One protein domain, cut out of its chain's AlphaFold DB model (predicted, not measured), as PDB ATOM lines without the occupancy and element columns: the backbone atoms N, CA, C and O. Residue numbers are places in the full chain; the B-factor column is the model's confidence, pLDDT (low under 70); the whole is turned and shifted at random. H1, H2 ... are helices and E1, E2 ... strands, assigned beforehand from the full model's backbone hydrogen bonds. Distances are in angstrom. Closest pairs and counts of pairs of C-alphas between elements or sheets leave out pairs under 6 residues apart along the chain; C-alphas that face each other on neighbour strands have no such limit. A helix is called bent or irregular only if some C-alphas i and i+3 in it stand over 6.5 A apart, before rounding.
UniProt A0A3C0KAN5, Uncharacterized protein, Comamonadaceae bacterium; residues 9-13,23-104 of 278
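Overview. This is residues 9 to 13 and 23 to 104 of the 278 residues of an uncharacterized protein of Comamonadaceae bacterium (UniProt A0A3C0KAN5). A two-stranded hairpin, E1 and E2, and four helices make a ring: from the hairpin it passes through H4, H3, H2 and H5 and comes back to the hairpin. The small helix H1 lies outside the ring beside H5, and the link of residues 85 to 91 crosses one side of the ring from H4 to H5. The printed part has 87 residues, with the order H1, E1, E2, H2, H3, H4, H5; the sheet E1 - E2 is antiparallel and the class is mixed, helices and strands. The whole is compact, with a radius of gyration of the C-alphas of 12.1 A and spans of 37 by 28 by 22 A.

Arrangement. Start at H1, residues 9 to 13, which is close but not clearly touching H5, residues 92 to 104; their closest C-alphas, of Ala 12 and Val 100, are 6.3 A apart. Next find the hairpin of E1, residues 26 to 32, and E2, residues 35 to 39, antiparallel at 158 degrees; N 30 and O 37 are within hydrogen-bond range at 2.9 A, as are N 39 and O 26 at 2.8 A. Residues 37 to 38 of E2 also pair, antiparallel, with residues 42 to 43. The closest C-alphas of E2 and H5 are those of Gly 39 and Ala 95, 4.7 A. H2, residues 49 to 55, touches H3, residues 62 to 73, at a steep tilt of 55 degrees, opposite ways, closest at the C-alphas of Ser 50 and Leu 68, 5.5 A. H5 touches H2 with residues 98 to 102 alone, about perpendicular at 75 degrees, closest at the C-alphas of Ile 52 and Ala 101, 5.8 A. H3 and H4, residues 76 to 84, form a helical hairpin at a shallow tilt of 23 degrees, opposite ways; H3 touches H4 with residues 68 to 72 alone, closest at the C-alphas of Ile 71 and Arg 79, 5.4 A. The closest C-alphas of E2 and H4 are those of Ala 36 and Thr 80, 4.9 A. H3 and H5 are apart. Every O i to N i+4 pair is within hydrogen-bond range in H1, H2 and H3; in H4 3 of 5 are, in H5 8 of 9.

Along the chain. Find C-alpha 9 at (33.165, 7.353, 15.272), where H1 begins. E1 runs 9.9 A and E2 13.1 A, H3 16.7 A and H4 13.8 A. H4 is irregular: C-alphas 77 and 80 are 7.1 A apart. H5 runs 19.2 A from C-alpha 92 at (31.172, 5.294, 31.785) to C-alpha 104 at (41.188, -4.482, 18.573).

Size, cuts and confidence. The two C-alphas farthest apart are those of Gln 10 and Gly 77, 37.7 A. Residues 14 to 22 are not printed, and C-alphas 13 and 23 are 15.3 A apart across this cut. Of the links that are printed whole, none is long. The mean pLDDT of the printed part is 94.4, and no printed residue is under 70.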
ATOM      1  N   GLU A   9      33.997   6.926  14.145       90.62
ATOM      2  CA  GLU A   9      33.165   7.353  15.272       90.62
ATOM      3  C   GLU A   9      31.839   6.577  15.339       90.62
ATOM      4  O   GLU A   9      31.447   6.094  16.405       90.62
ATOM      5  N   GLN A  10      31.154   6.410  14.201       94.56
ATOM      6  CA  GLN A  10      29.918   5.627  14.128       94.56
ATOM      7  C   GLN A  10      30.163   4.166  14.512       94.56
ATOM      8  O   GLN A  10      29.387   3.603  15.287       94.56
ATOM      9  N   TYR A  11      31.249   3.577  14.009       93.44
ATOM     10  CA  TYR A  11      31.656   2.213  14.324       93.44
ATOM     11  C   TYR A  11      31.936   2.048  15.823       93.44
ATOM     12  O   TYR A  11      31.330   1.192  16.463       93.44
ATOM     13  N   ALA A  12      32.756   2.918  16.421       89.50
ATOM     14  CA  ALA A  12      33.056   2.873  17.853       89.50
ATOM     15  C   ALA A  12      31.790   3.003  18.722       89.50
ATOM     16  O   ALA A  12      31.598   2.247  19.679       89.50
ATOM     17  N   ARG A  13      30.883   3.924  18.363       90.62
ATOM     18  CA  ARG A  13      29.610   4.119  19.072       90.62
ATOM     19  C   ARG A  13      28.709   2.884  19.004       90.62
ATOM     20  O   ARG A  13      28.098   2.527  20.011       90.62
ATOM     21  N   GLY A  23      26.066  -6.758  28.374       77.00
ATOM     22  CA  GLY A  23      27.006  -6.819  29.492       77.00
ATOM     23  C   GLY A  23      26.637  -5.928  30.677       77.00
ATOM     24  O   GLY A  23      25.636  -5.219  30.685       77.00
ATOM     25  N   VAL A  24      27.473  -5.978  31.714       85.12
ATOM     26  CA  VAL A  24      27.325  -5.175  32.936       85.12
ATOM     27  C   VAL A  24      28.518  -4.236  33.059       85.12
ATOM     28  O   VAL A  24      29.658  -4.642  32.831       85.12
ATOM     29  N   LEU A  25      28.268  -2.977  33.434       92.06
ATOM     30  CA  LEU A  25      29.333  -2.014  33.699       92.06
ATOM     31  C   LEU A  25      29.936  -2.237  35.090       92.06
ATOM     32  O   LEU A  25      29.349  -1.862  36.107       92.06
ATOM     33  N   HIS A  26      31.165  -2.744  35.134       95.44
ATOM     34  CA  HIS A  26      31.946  -2.844  36.365       95.44
ATOM     35  C   HIS A  26      32.813  -1.593  36.542       95.44
ATOM     36  O   HIS A  26      33.904  -1.490  35.989       95.44
ATOM     37  N   ARG A  27      32.352  -0.606  37.321       96.94
ATOM     38  CA  ARG A  27      33.119   0.644  37.532       96.94
ATOM     39  C   ARG A  27      34.440   0.447  38.282       96.94
ATOM     40  O   ARG A  27      35.307   1.305  38.195       96.94
ATOM     41  N   ARG A  28      34.583  -0.648  39.022       97.81
ATOM     42  CA  ARG A  28      35.801  -1.056  39.738       97.81
ATOM     43  C   ARG A  28      36.156  -2.477  39.339       97.81
ATOM     44  O   ARG A  28      35.288  -3.195  38.839       97.81
ATOM     45  N   VAL A  29      37.398  -2.883  39.587       97.50
ATOM     46  CA  VAL A  29      37.803  -4.267  39.344       97.50
ATOM     47  C   VAL A  29      36.999  -5.214  40.237       97.50
ATOM     48  O   VAL A  29      36.870  -4.995  41.439       97.50
ATOM     49  N   GLN A  30      36.443  -6.265  39.639       96.12
ATOM     50  CA  GLN A  30      35.707  -7.325  40.325       96.12
ATOM     51  C   GLN A  30      36.165  -8.698  39.833       96.12
ATOM     52  O   GLN A  30      36.686  -8.834  38.726       96.12
ATOM     53  N   SER A  31      35.961  -9.724  40.661       94.56
ATOM     54  CA  SER A  31      36.158 -11.113  40.246       94.56
ATOM     55  C   SER A  31      34.897 -11.616  39.550       94.56
ATOM     56  O   SER A  31      33.856 -11.770  40.185       94.56
ATOM     57  N   VAL A  32      34.990 -11.877  38.248       90.38
ATOM     58  CA  VAL A  32      33.914 -12.453  37.433       90.38
ATOM     59  C   VAL A  32      34.444 -13.737  36.809       90.38
ATOM     60  O   VAL A  32      35.431 -13.714  36.076       90.38
ATOM     61  N   GLY A  33      33.842 -14.881  37.150       85.88
ATOM     62  CA  GLY A  33      34.298 -16.191  36.662       85.88
ATOM     63  C   GLY A  33      35.771 -16.492  36.986       85.88
ATOM     64  O   GLY A  33      36.470 -17.088  36.171       85.88
ATOM     65  N   GLY A  34      36.277 -16.005  38.128       89.44
ATOM     66  CA  GLY A  34      37.680 -16.163  38.539       89.44
ATOM     67  C   GLY A  34      38.675 -15.228  37.836       89.44
ATOM     68  O   GLY A  34      39.889 -15.369  38.002       89.44
ATOM     69  N   ARG A  35      38.191 -14.260  37.051       92.31
ATOM     70  CA  ARG A  35      39.016 -13.263  36.358       92.31
ATOM     71  C   ARG A  35      38.787 -11.879  36.946       92.31
ATOM     72  O   ARG A  35      37.657 -11.514  37.248       92.31
ATOM     73  N   ALA A  36      39.852 -11.090  37.047       96.38
ATOM     74  CA  ALA A  36      39.746  -9.668  37.354       96.38
ATOM     75  C   ALA A  36      39.213  -8.915  36.126       96.38
ATOM     76  O   ALA A  36      39.846  -8.940  35.061       96.38
ATOM     77  N   VAL A  37      38.048  -8.283  36.277       95.75
ATOM     78  CA  VAL A  37      37.295  -7.609  35.211       95.75
ATOM     79  C   VAL A  37      36.894  -6.192  35.631       95.75
ATOM     80  O   VAL A  37      36.509  -5.977  36.777       95.75
ATOM     81  N   ILE A  38      36.970  -5.231  34.706       97.12
ATOM     82  CA  ILE A  38      36.495  -3.841  34.862       97.12
ATOM     83  C   ILE A  38      35.820  -3.361  33.561       97.12
ATOM     84  O   ILE A  38      35.971  -3.970  32.503       97.12
ATOM     85  N   GLY A  39      35.063  -2.267  33.612       95.44
ATOM     86  CA  GLY A  39      34.371  -1.701  32.456       95.44
ATOM     87  C   GLY A  39      33.317  -2.660  31.898       95.44
ATOM     88  O   GLY A  39      32.634  -3.344  32.656       95.44
ATOM     89  N   TRP A  40      33.214  -2.727  30.569       92.50
ATOM     90  CA  TRP A  40      32.282  -3.594  29.834       92.50
ATOM     91  C   TRP A  40      32.826  -5.013  29.589       92.50
ATOM     92  O   TRP A  40      32.601  -5.593  28.530       92.50
ATOM     93  N   GLY A  41      33.582  -5.565  30.541       90.19
ATOM     94  CA  GLY A  41      34.180  -6.900  30.412       90.19
ATOM     95  C   GLY A  41      35.679  -6.918  30.095       90.19
ATOM     96  O   GLY A  41      36.207  -7.960  29.710       90.19
ATOM     97  N   TYR A  42      36.392  -5.800  30.275       93.06
ATOM     98  CA  TYR A  42      37.848  -5.769  30.134       93.06
ATOM     99  C   TYR A  42      38.496  -6.672  31.187       93.06
ATOM    100  O   TYR A  42      38.328  -6.439  32.382       93.06
ATOM    101  N   SER A  43      39.262  -7.680  30.758       93.38
ATOM    102  CA  SER A  43      39.964  -8.590  31.667       93.38
ATOM    103  C   SER A  43      41.452  -8.276  31.757       93.38
ATOM    104  O   SER A  43      42.128  -8.199  30.737       93.38
ATOM    105  N   PHE A  44      41.989  -8.227  32.977       95.69
ATOM    106  CA  PHE A  44      43.424  -8.034  33.231       95.69
ATOM    107  C   PHE A  44      44.288  -9.281  32.962       95.69
ATOM    108  O   PHE A  44      45.500  -9.254  33.168       95.69
ATOM    109  N   GLN A  45      43.692 -10.383  32.495       91.75
ATOM    110  CA  GLN A  45      44.369 -11.631  32.110       91.75
ATOM    111  C   GLN A  45      45.145 -11.484  30.782       91.75
ATOM    112  O   GLN A  45      44.934 -12.228  29.830       91.75
ATOM    113  N   ARG A  46      46.035 -10.492  30.713       91.94
ATOM    114  CA  ARG A  46      46.860 -10.116  29.554       91.94
ATOM    115  C   ARG A  46      48.145  -9.426  30.026       91.94
ATOM    116  O   ARG A  46      48.269  -9.136  31.212       91.94
ATOM    117  N   ASN A  47      49.092  -9.190  29.119       94.25
ATOM    118  CA  ASN A  47      50.404  -8.587  29.416       94.25
ATOM    119  C   ASN A  47      50.648  -7.234  28.722       94.25
ATOM    120  O   ASN A  47      51.784  -6.779  28.618       94.25
ATOM    121  N   ASN A  48      49.594  -6.613  28.196       95.38
ATOM    122  CA  ASN A  48      49.645  -5.342  27.478       95.38
ATOM    123  C   ASN A  48      48.620  -4.326  28.017       95.38
ATOM    124  O   ASN A  48      48.207  -3.417  27.291       95.38
ATOM    125  N   ASN A  49      48.207  -4.460  29.283       96.94
ATOM    126  CA  ASN A  49      47.241  -3.577  29.929       96.94
ATOM    127  C   ASN A  49      47.698  -2.117  29.849       96.94
ATOM    128  O   ASN A  49      46.935  -1.252  29.425       96.94
ATOM    129  N   SER A  50      48.963  -1.843  30.171       97.12
ATOM    130  CA  SER A  50      49.516  -0.484  30.137       97.12
ATOM    131  C   SER A  50      49.416   0.164  28.751       97.12
ATOM    132  O   SER A  50      49.209   1.370  28.649       97.12
ATOM    133  N   ALA A  51      49.569  -0.614  27.675       96.75
ATOM    134  CA  ALA A  51      49.465  -0.108  26.308       96.75
ATOM    135  C   ALA A  51      48.009   0.208  25.937       96.75
ATOM    136  O   ALA A  51      47.727   1.297  25.439       96.75
ATOM    137  N   ILE A  52      47.081  -0.702  26.249       96.69
ATOM    138  CA  ILE A  52      45.651  -0.525  25.960       96.69
ATOM    139  C   ILE A  52      45.079   0.674  26.726       96.69
ATOM    140  O   ILE A  52      44.335   1.470  26.162       96.69
ATOM    141  N   TRP A  53      45.446   0.846  27.995       97.75
ATOM    142  CA  TRP A  53      44.953   1.960  28.809       97.75
ATOM    143  C   TRP A  53      45.452   3.326  28.320       97.75
ATOM    144  O   TRP A  53      44.722   4.313  28.418       97.75
ATOM    145  N   ARG A  54      46.662   3.387  27.744       96.81
ATOM    146  CA  ARG A  54      47.167   4.597  27.077       96.81
ATOM    147  C   ARG A  54      46.421   4.884  25.782       96.81
ATOM    148  O   ARG A  54      46.028   6.023  25.566       96.81
ATOM    149  N   ASP A  55      46.197   3.865  24.954       95.50
ATOM    150  CA  ASP A  55      45.421   3.991  23.711       95.50
ATOM    151  C   ASP A  55      43.965   4.408  23.987       95.50
ATOM    152  O   ASP A  55      43.391   5.205  23.251       95.50
ATOM    153  N   ALA A  56      43.398   3.969  25.115       95.56
ATOM    154  CA  ALA A  56      42.095   4.417  25.602       95.56
ATOM    155  C   ALA A  56      42.079   5.880  26.098       95.56
ATOM    156  O   ALA A  56      41.004   6.412  26.386       95.56
ATOM    157  N   GLY A  57      43.240   6.532  26.243       96.56
ATOM    158  CA  GLY A  57      43.346   7.899  26.758       96.56
ATOM    159  C   GLY A  57      42.797   8.044  28.179       96.56
ATOM    160  O   GLY A  57      42.105   9.021  28.476       96.56
ATOM    161  N   ILE A  58      43.017   7.034  29.030       97.31
ATOM    162  CA  ILE A  58      42.584   7.053  30.430       97.31
ATOM    163  C   ILE A  58      43.743   7.512  31.301       97.31
ATOM    164  O   ILE A  58      44.770   6.839  31.397       97.31
ATOM    165  N   ASP A  59      43.538   8.631  31.987       93.88
ATOM    166  CA  ASP A  59      44.524   9.157  32.917       93.88
ATOM    167  C   ASP A  59      44.561   8.329  34.207       93.88
ATOM    168  O   ASP A  59      43.532   8.004  34.823       93.88
ATOM    169  N   LEU A  60      45.786   8.002  34.614       96.81
ATOM    170  CA  LEU A  60      46.123   7.325  35.860       96.81
ATOM    171  C   LEU A  60      47.223   8.101  36.581       96.81
ATOM    172  O   LEU A  60      48.055   8.763  35.957       96.81
ATOM    173  N   THR A  61      47.256   7.965  37.904       96.56
ATOM    174  CA  THR A  61      48.379   8.430  38.722       96.56
ATOM    175  C   THR A  61      49.654   7.648  38.381       96.56
ATOM    176  O   THR A  61      49.608   6.569  37.780       96.56
ATOM    177  N   THR A  62      50.817   8.153  38.805       96.75
ATOM    178  CA  THR A  62      52.096   7.428  38.688       96.75
ATOM    179  C   THR A  62      52.015   6.028  39.299       96.75
ATOM    180  O   THR A  62      52.524   5.067  38.719       96.75
ATOM    181  N   GLU A  63      51.336   5.904  40.442       96.81
ATOM    182  CA  GLU A  63      51.096   4.626  41.110       96.81
ATOM    183  C   GLU A  63      50.178   3.714  40.293       96.81
ATOM    184  O   GLU A  63      50.513   2.546  40.100       96.81
ATOM    185  N   GLY A  64      49.090   4.245  39.725       97.50
ATOM    186  CA  GLY A  64      48.193   3.481  38.856       97.50
ATOM    187  C   GLY A  64      48.913   2.919  37.626       97.50
ATOM    188  O   GLY A  64      48.773   1.737  37.308       97.50
ATOM    189  N   TRP A  65      49.769   3.717  36.978       98.12
ATOM    190  CA  TRP A  65      50.611   3.229  35.881       98.12
ATOM    191  C   TRP A  65      51.633   2.182  36.331       98.12
ATOM    192  O   TRP A  65      51.898   1.232  35.595       98.12
ATOM    193  N   ALA A  66      52.222   2.342  37.518       98.00
ATOM    194  CA  ALA A  66      53.110   1.330  38.084       98.00
ATOM    195  C   ALA A  66      52.356   0.028  38.395       98.00
ATOM    196  O   ALA A  66      52.907  -1.052  38.198       98.00
ATOM    197  N   HIS A  67      51.094   0.110  38.818       98.19
ATOM    198  CA  HIS A  67      50.240  -1.049  39.069       98.19
ATOM    199  C   HIS A  67      49.938  -1.826  37.791       98.19
ATOM    200  O   HIS A  67      50.135  -3.039  37.773       98.19
ATOM    201  N   LEU A  68      49.539  -1.148  36.709       98.06
ATOM    202  CA  LEU A  68      49.310  -1.816  35.422       98.06
ATOM    203  C   LEU A  68      50.565  -2.535  34.914       98.06
ATOM    204  O   LEU A  68      50.465  -3.680  34.479       98.06
ATOM    205  N   ARG A  69      51.749  -1.918  35.047       97.94
ATOM    206  CA  ARG A  69      53.023  -2.564  34.685       97.94
ATOM    207  C   ARG A  69      53.295  -3.823  35.507       97.94
ATOM    208  O   ARG A  69      53.650  -4.843  34.932       97.94
ATOM    209  N   ARG A  70      53.054  -3.787  36.824       97.94
ATOM    210  CA  ARG A  70      53.191  -4.978  37.681       97.94
ATOM    211  C   ARG A  70      52.283  -6.120  37.222       97.94
ATOM    212  O   ARG A  70      52.739  -7.255  37.162       97.94
ATOM    213  N   ILE A  71      51.034  -5.821  36.850       97.94
ATOM    214  CA  ILE A  71      50.105  -6.828  36.307       97.94
ATOM    215  C   ILE A  71      50.636  -7.394  34.982       97.94
ATOM    216  O   ILE A  71      50.594  -8.608  34.778       97.94
ATOM    217  N   ASP A  72      51.142  -6.533  34.092       97.75
ATOM    218  CA  ASP A  72      51.683  -6.939  32.791       97.75
ATOM    219  C   ASP A  72      52.881  -7.895  32.932       97.75
ATOM    220  O   ASP A  72      52.956  -8.914  32.237       97.75
ATOM    221  N   GLU A  73      53.774  -7.596  33.877       97.44
ATOM    222  CA  GLU A  73      54.987  -8.361  34.191       97.44
ATOM    223  C   GLU A  73      54.709  -9.631  35.017       97.44
ATOM    224  O   GLU A  73      55.530 -10.550  35.050       97.44
ATOM    225  N   ALA A  74      53.551  -9.721  35.678       97.06
ATOM    226  CA  ALA A  74      53.221 -10.850  36.535       97.06
ATOM    227  C   ALA A  74      52.990 -12.156  35.744       97.06
ATOM    228  O   ALA A  74      52.394 -12.140  34.654       97.06
ATOM    229  N   PRO A  75      53.354 -13.322  36.319       95.31
ATOM    230  CA  PRO A  75      52.951 -14.622  35.790       95.31
ATOM    231  C   PRO A  75      51.425 -14.735  35.691       95.31
ATOM    232  O   PRO A  75      50.708 -14.229  36.557       95.31
ATOM    233  N   THR A  76      50.912 -15.460  34.690       90.44
ATOM    234  CA  THR A  76      49.464 -15.592  34.418       90.44
ATOM    235  C   THR A  76      48.636 -15.933  35.666       90.44
ATOM    236  O   THR A  76      47.592 -15.326  35.891       90.44
ATOM    237  N   GLY A  77      49.126 -16.837  36.525       90.38
ATOM    238  CA  GLY A  77      48.440 -17.235  37.763       90.38
ATOM    239  C   GLY A  77      48.336 -16.141  38.838       90.38
ATOM    240  O   GLY A  77      47.459 -16.215  39.691       90.38
ATOM    241  N   ALA A  78      49.180 -15.106  38.790       94.62
ATOM    242  CA  ALA A  78      49.194 -14.007  39.759       94.62
ATOM    243  C   ALA A  78      48.414 -12.764  39.289       94.62
ATOM    244  O   ALA A  78      48.052 -11.922  40.115       94.62
ATOM    245  N   ARG A  79      48.117 -12.645  37.984       95.75
ATOM    246  CA  ARG A  79      47.498 -11.441  37.394       95.75
ATOM    247  C   ARG A  79      46.147 -11.093  38.000       95.75
ATOM    248  O   ARG A  79      45.921  -9.930  38.312       95.75
ATOM    249  N   THR A  80      45.262 -12.077  38.201       95.00
ATOM    250  CA  THR A  80      43.941 -11.823  38.808       95.00
ATOM    251  C   THR A  80      44.091 -11.190  40.189       95.00
ATOM    252  O   THR A  80      43.486 -10.155  40.447       95.00
ATOM    253  N   LEU A  81      44.911 -11.782  41.064       94.81
ATOM    254  CA  LEU A  81      45.081 -11.293  42.431       94.81
ATOM    255  C   LEU A  81      45.658  -9.875  42.450       94.81
ATOM    256  O   LEU A  81      45.146  -9.016  43.162       94.81
ATOM    257  N   GLN A  82      46.681  -9.613  41.635       96.25
ATOM    258  CA  GLN A  82      47.271  -8.278  41.546       96.25
ATOM    259  C   GLN A  82      46.288  -7.245  40.988       96.25
ATOM    260  O   GLN A  82      46.231  -6.122  41.482       96.25
ATOM    261  N   ALA A  83      45.495  -7.614  39.983       97.38
ATOM    262  CA  ALA A  83      44.520  -6.722  39.374       97.38
ATOM    263  C   ALA A  83      43.347  -6.386  40.303       97.38
ATOM    264  O   ALA A  83      42.844  -5.270  40.246       97.38
ATOM    265  N   LEU A  84      42.936  -7.296  41.192       97.38
ATOM    266  CA  LEU A  84      41.875  -7.025  42.173       97.38
ATOM    267  C   LEU A  84      42.225  -5.893  43.153       97.38
ATOM    268  O   LEU A  84      41.321  -5.288  43.719       97.38
ATOM    269  N   ALA A  85      43.512  -5.590  43.332       96.31
ATOM    270  CA  ALA A  85      43.974  -4.471  44.149       96.31
ATOM    271  C   ALA A  85      44.019  -3.129  43.390       96.31
ATOM    272  O   ALA A  85      44.394  -2.121  43.979       96.31
ATOM    273  N   PHE A  86      43.701  -3.102  42.093       97.44
ATOM    274  CA  PHE A  86      43.724  -1.875  41.297       97.44
ATOM    275  C   PHE A  86      42.516  -0.991  41.637       97.44
ATOM    276  O   PHE A  86      41.363  -1.408  41.520       97.44
ATOM    277  N   ASP A  87      42.781   0.240  42.066       94.75
ATOM    278  CA  ASP A  87      41.828   1.121  42.751       94.75
ATOM    279  C   ASP A  87      41.084   2.101  41.826       94.75
ATOM    280  O   ASP A  87      40.192   2.831  42.273       94.75
ATOM    281  N   LYS A  88      41.394   2.098  40.521       96.81
ATOM    282  CA  LYS A  88      40.723   2.956  39.540       96.81
ATOM    283  C   LYS A  88      39.213   2.723  39.550       96.81
ATOM    284  O   LYS A  88      38.719   1.611  39.347       96.81
ATOM    285  N   VAL A  89      38.478   3.826  39.674       97.56
ATOM    286  CA  VAL A  89      37.044   3.887  39.393       97.56
ATOM    287  C   VAL A  89      36.848   4.485  38.006       97.56
ATOM    288  O   VAL A  89      37.240   5.626  37.769       97.56
ATOM    289  N   LEU A  90      36.262   3.721  37.087       97.69
ATOM    290  CA  LEU A  90      35.936   4.201  35.748       97.69
ATOM    291  C   LEU A  90      34.635   5.004  35.755       97.69
ATOM    292  O   LEU A  90      33.605   4.570  36.287       97.69
ATOM    293  N   THR A  91      34.663   6.144  35.077       96.31
ATOM    294  CA  THR A  91      33.463   6.737  34.486       96.31
ATOM    295  C   THR A  91      32.967   5.861  33.334       96.31
ATOM    296  O   THR A  91      33.720   5.080  32.749       96.31
ATOM    297  N   GLU A  92      31.696   6.003  32.958       91.69
ATOM    298  CA  GLU A  92      31.172   5.294  31.785       91.69
ATOM    299  C   GLU A  92      31.919   5.695  30.503       91.69
ATOM    300  O   GLU A  92      32.247   4.840  29.685       91.69
ATOM    301  N   ALA A  93      32.273   6.976  30.356       91.88
ATOM    302  CA  ALA A  93      33.050   7.460  29.218       91.88
ATOM    303  C   ALA A  93      34.433   6.789  29.126       91.88
ATOM    304  O   ALA A  93      34.846   6.373  28.043       91.88
ATOM    305  N   GLU A  94      35.137   6.618  30.248       96.06
ATOM    306  CA  GLU A  94      36.400   5.873  30.270       96.06
ATOM    307  C   GLU A  94      36.192   4.386  29.968       96.06
ATOM    308  O   GLU A  94      36.947   3.827  29.177       96.06
ATOM    309  N   ALA A  95      35.152   3.751  30.518       94.50
ATOM    310  CA  ALA A  95      34.829   2.358  30.205       94.50
ATOM    311  C   ALA A  95      34.531   2.149  28.710       94.50
ATOM    312  O   ALA A  95      34.930   1.135  28.139       94.50
ATOM    313  N   ASN A  96      33.889   3.122  28.060       90.88
ATOM    314  CA  ASN A  96      33.624   3.101  26.623       90.88
ATOM    315  C   ASN A  96      34.917   3.193  25.807       90.88
ATOM    316  O   ASN A  96      35.105   2.419  24.870       90.88
ATOM    317  N   ARG A  97      35.830   4.100  26.177       91.88
ATOM    318  CA  ARG A  97      37.140   4.205  25.516       91.88
ATOM    319  C   ARG A  97      37.983   2.946  25.727       91.88
ATOM    320  O   ARG A  97      38.591   2.463  24.776       91.88
ATOM    321  N   LEU A  98      37.959   2.372  26.933       94.62
ATOM    322  CA  LEU A  98      38.656   1.120  27.238       94.62
ATOM    323  C   LEU A  98      38.115  -0.053  26.416       94.62
ATOM    324  O   LEU A  98      38.896  -0.863  25.918       94.62
ATOM    325  N   LEU A  99      36.792  -0.139  26.252       92.00
ATOM    326  CA  LEU A  99      36.169  -1.145  25.397       92.00
ATOM    327  C   LEU A  99      36.701  -1.028  23.966       92.00
ATOM    328  O   LEU A  99      37.263  -1.989  23.464       92.00
ATOM    329  N   VAL A 100      36.622   0.153  23.348       89.88
ATOM    330  CA  VAL A 100      37.090   0.358  21.964       89.88
ATOM    331  C   VAL A 100      38.577   0.015  21.807       89.88
ATOM    332  O   VAL A 100      38.939  -0.709  20.882       89.88
ATOM    333  N   ALA A 101      39.430   0.473  22.729       92.19
ATOM    334  CA  ALA A 101      40.866   0.188  22.690       92.19
ATOM    335  C   ALA A 101      41.167  -1.317  22.828       92.19
ATOM    336  O   ALA A 101      41.997  -1.867  22.104       92.19
ATOM    337  N   SER A 102      40.461  -2.009  23.730       91.50
ATOM    338  CA  SER A 102      40.647  -3.449  23.957       91.50
ATOM    339  C   SER A 102      39.983  -4.336  22.902       91.50
ATOM    340  O   SER A 102      40.423  -5.464  22.692       91.50
ATOM    341  N   SER A 103      38.970  -3.846  22.184       88.75
ATOM    342  CA  SER A 103      38.279  -4.614  21.145       88.75
ATOM    343  C   SER A 103      39.151  -4.938  19.934       88.75
ATOM    344  O   SER A 103      38.819  -5.887  19.230       88.75
ATOM    345  N   ARG A 104      40.279  -4.245  19.715       86.19
ATOM    346  CA  ARG A 104      41.188  -4.482  18.573       86.19
ATOM    347  C   ARG A 104      41.638  -5.942  18.444       86.19
ATOM    348  O   ARG A 104      41.738  -6.454  17.334       86.19
TER     349      ARG A 104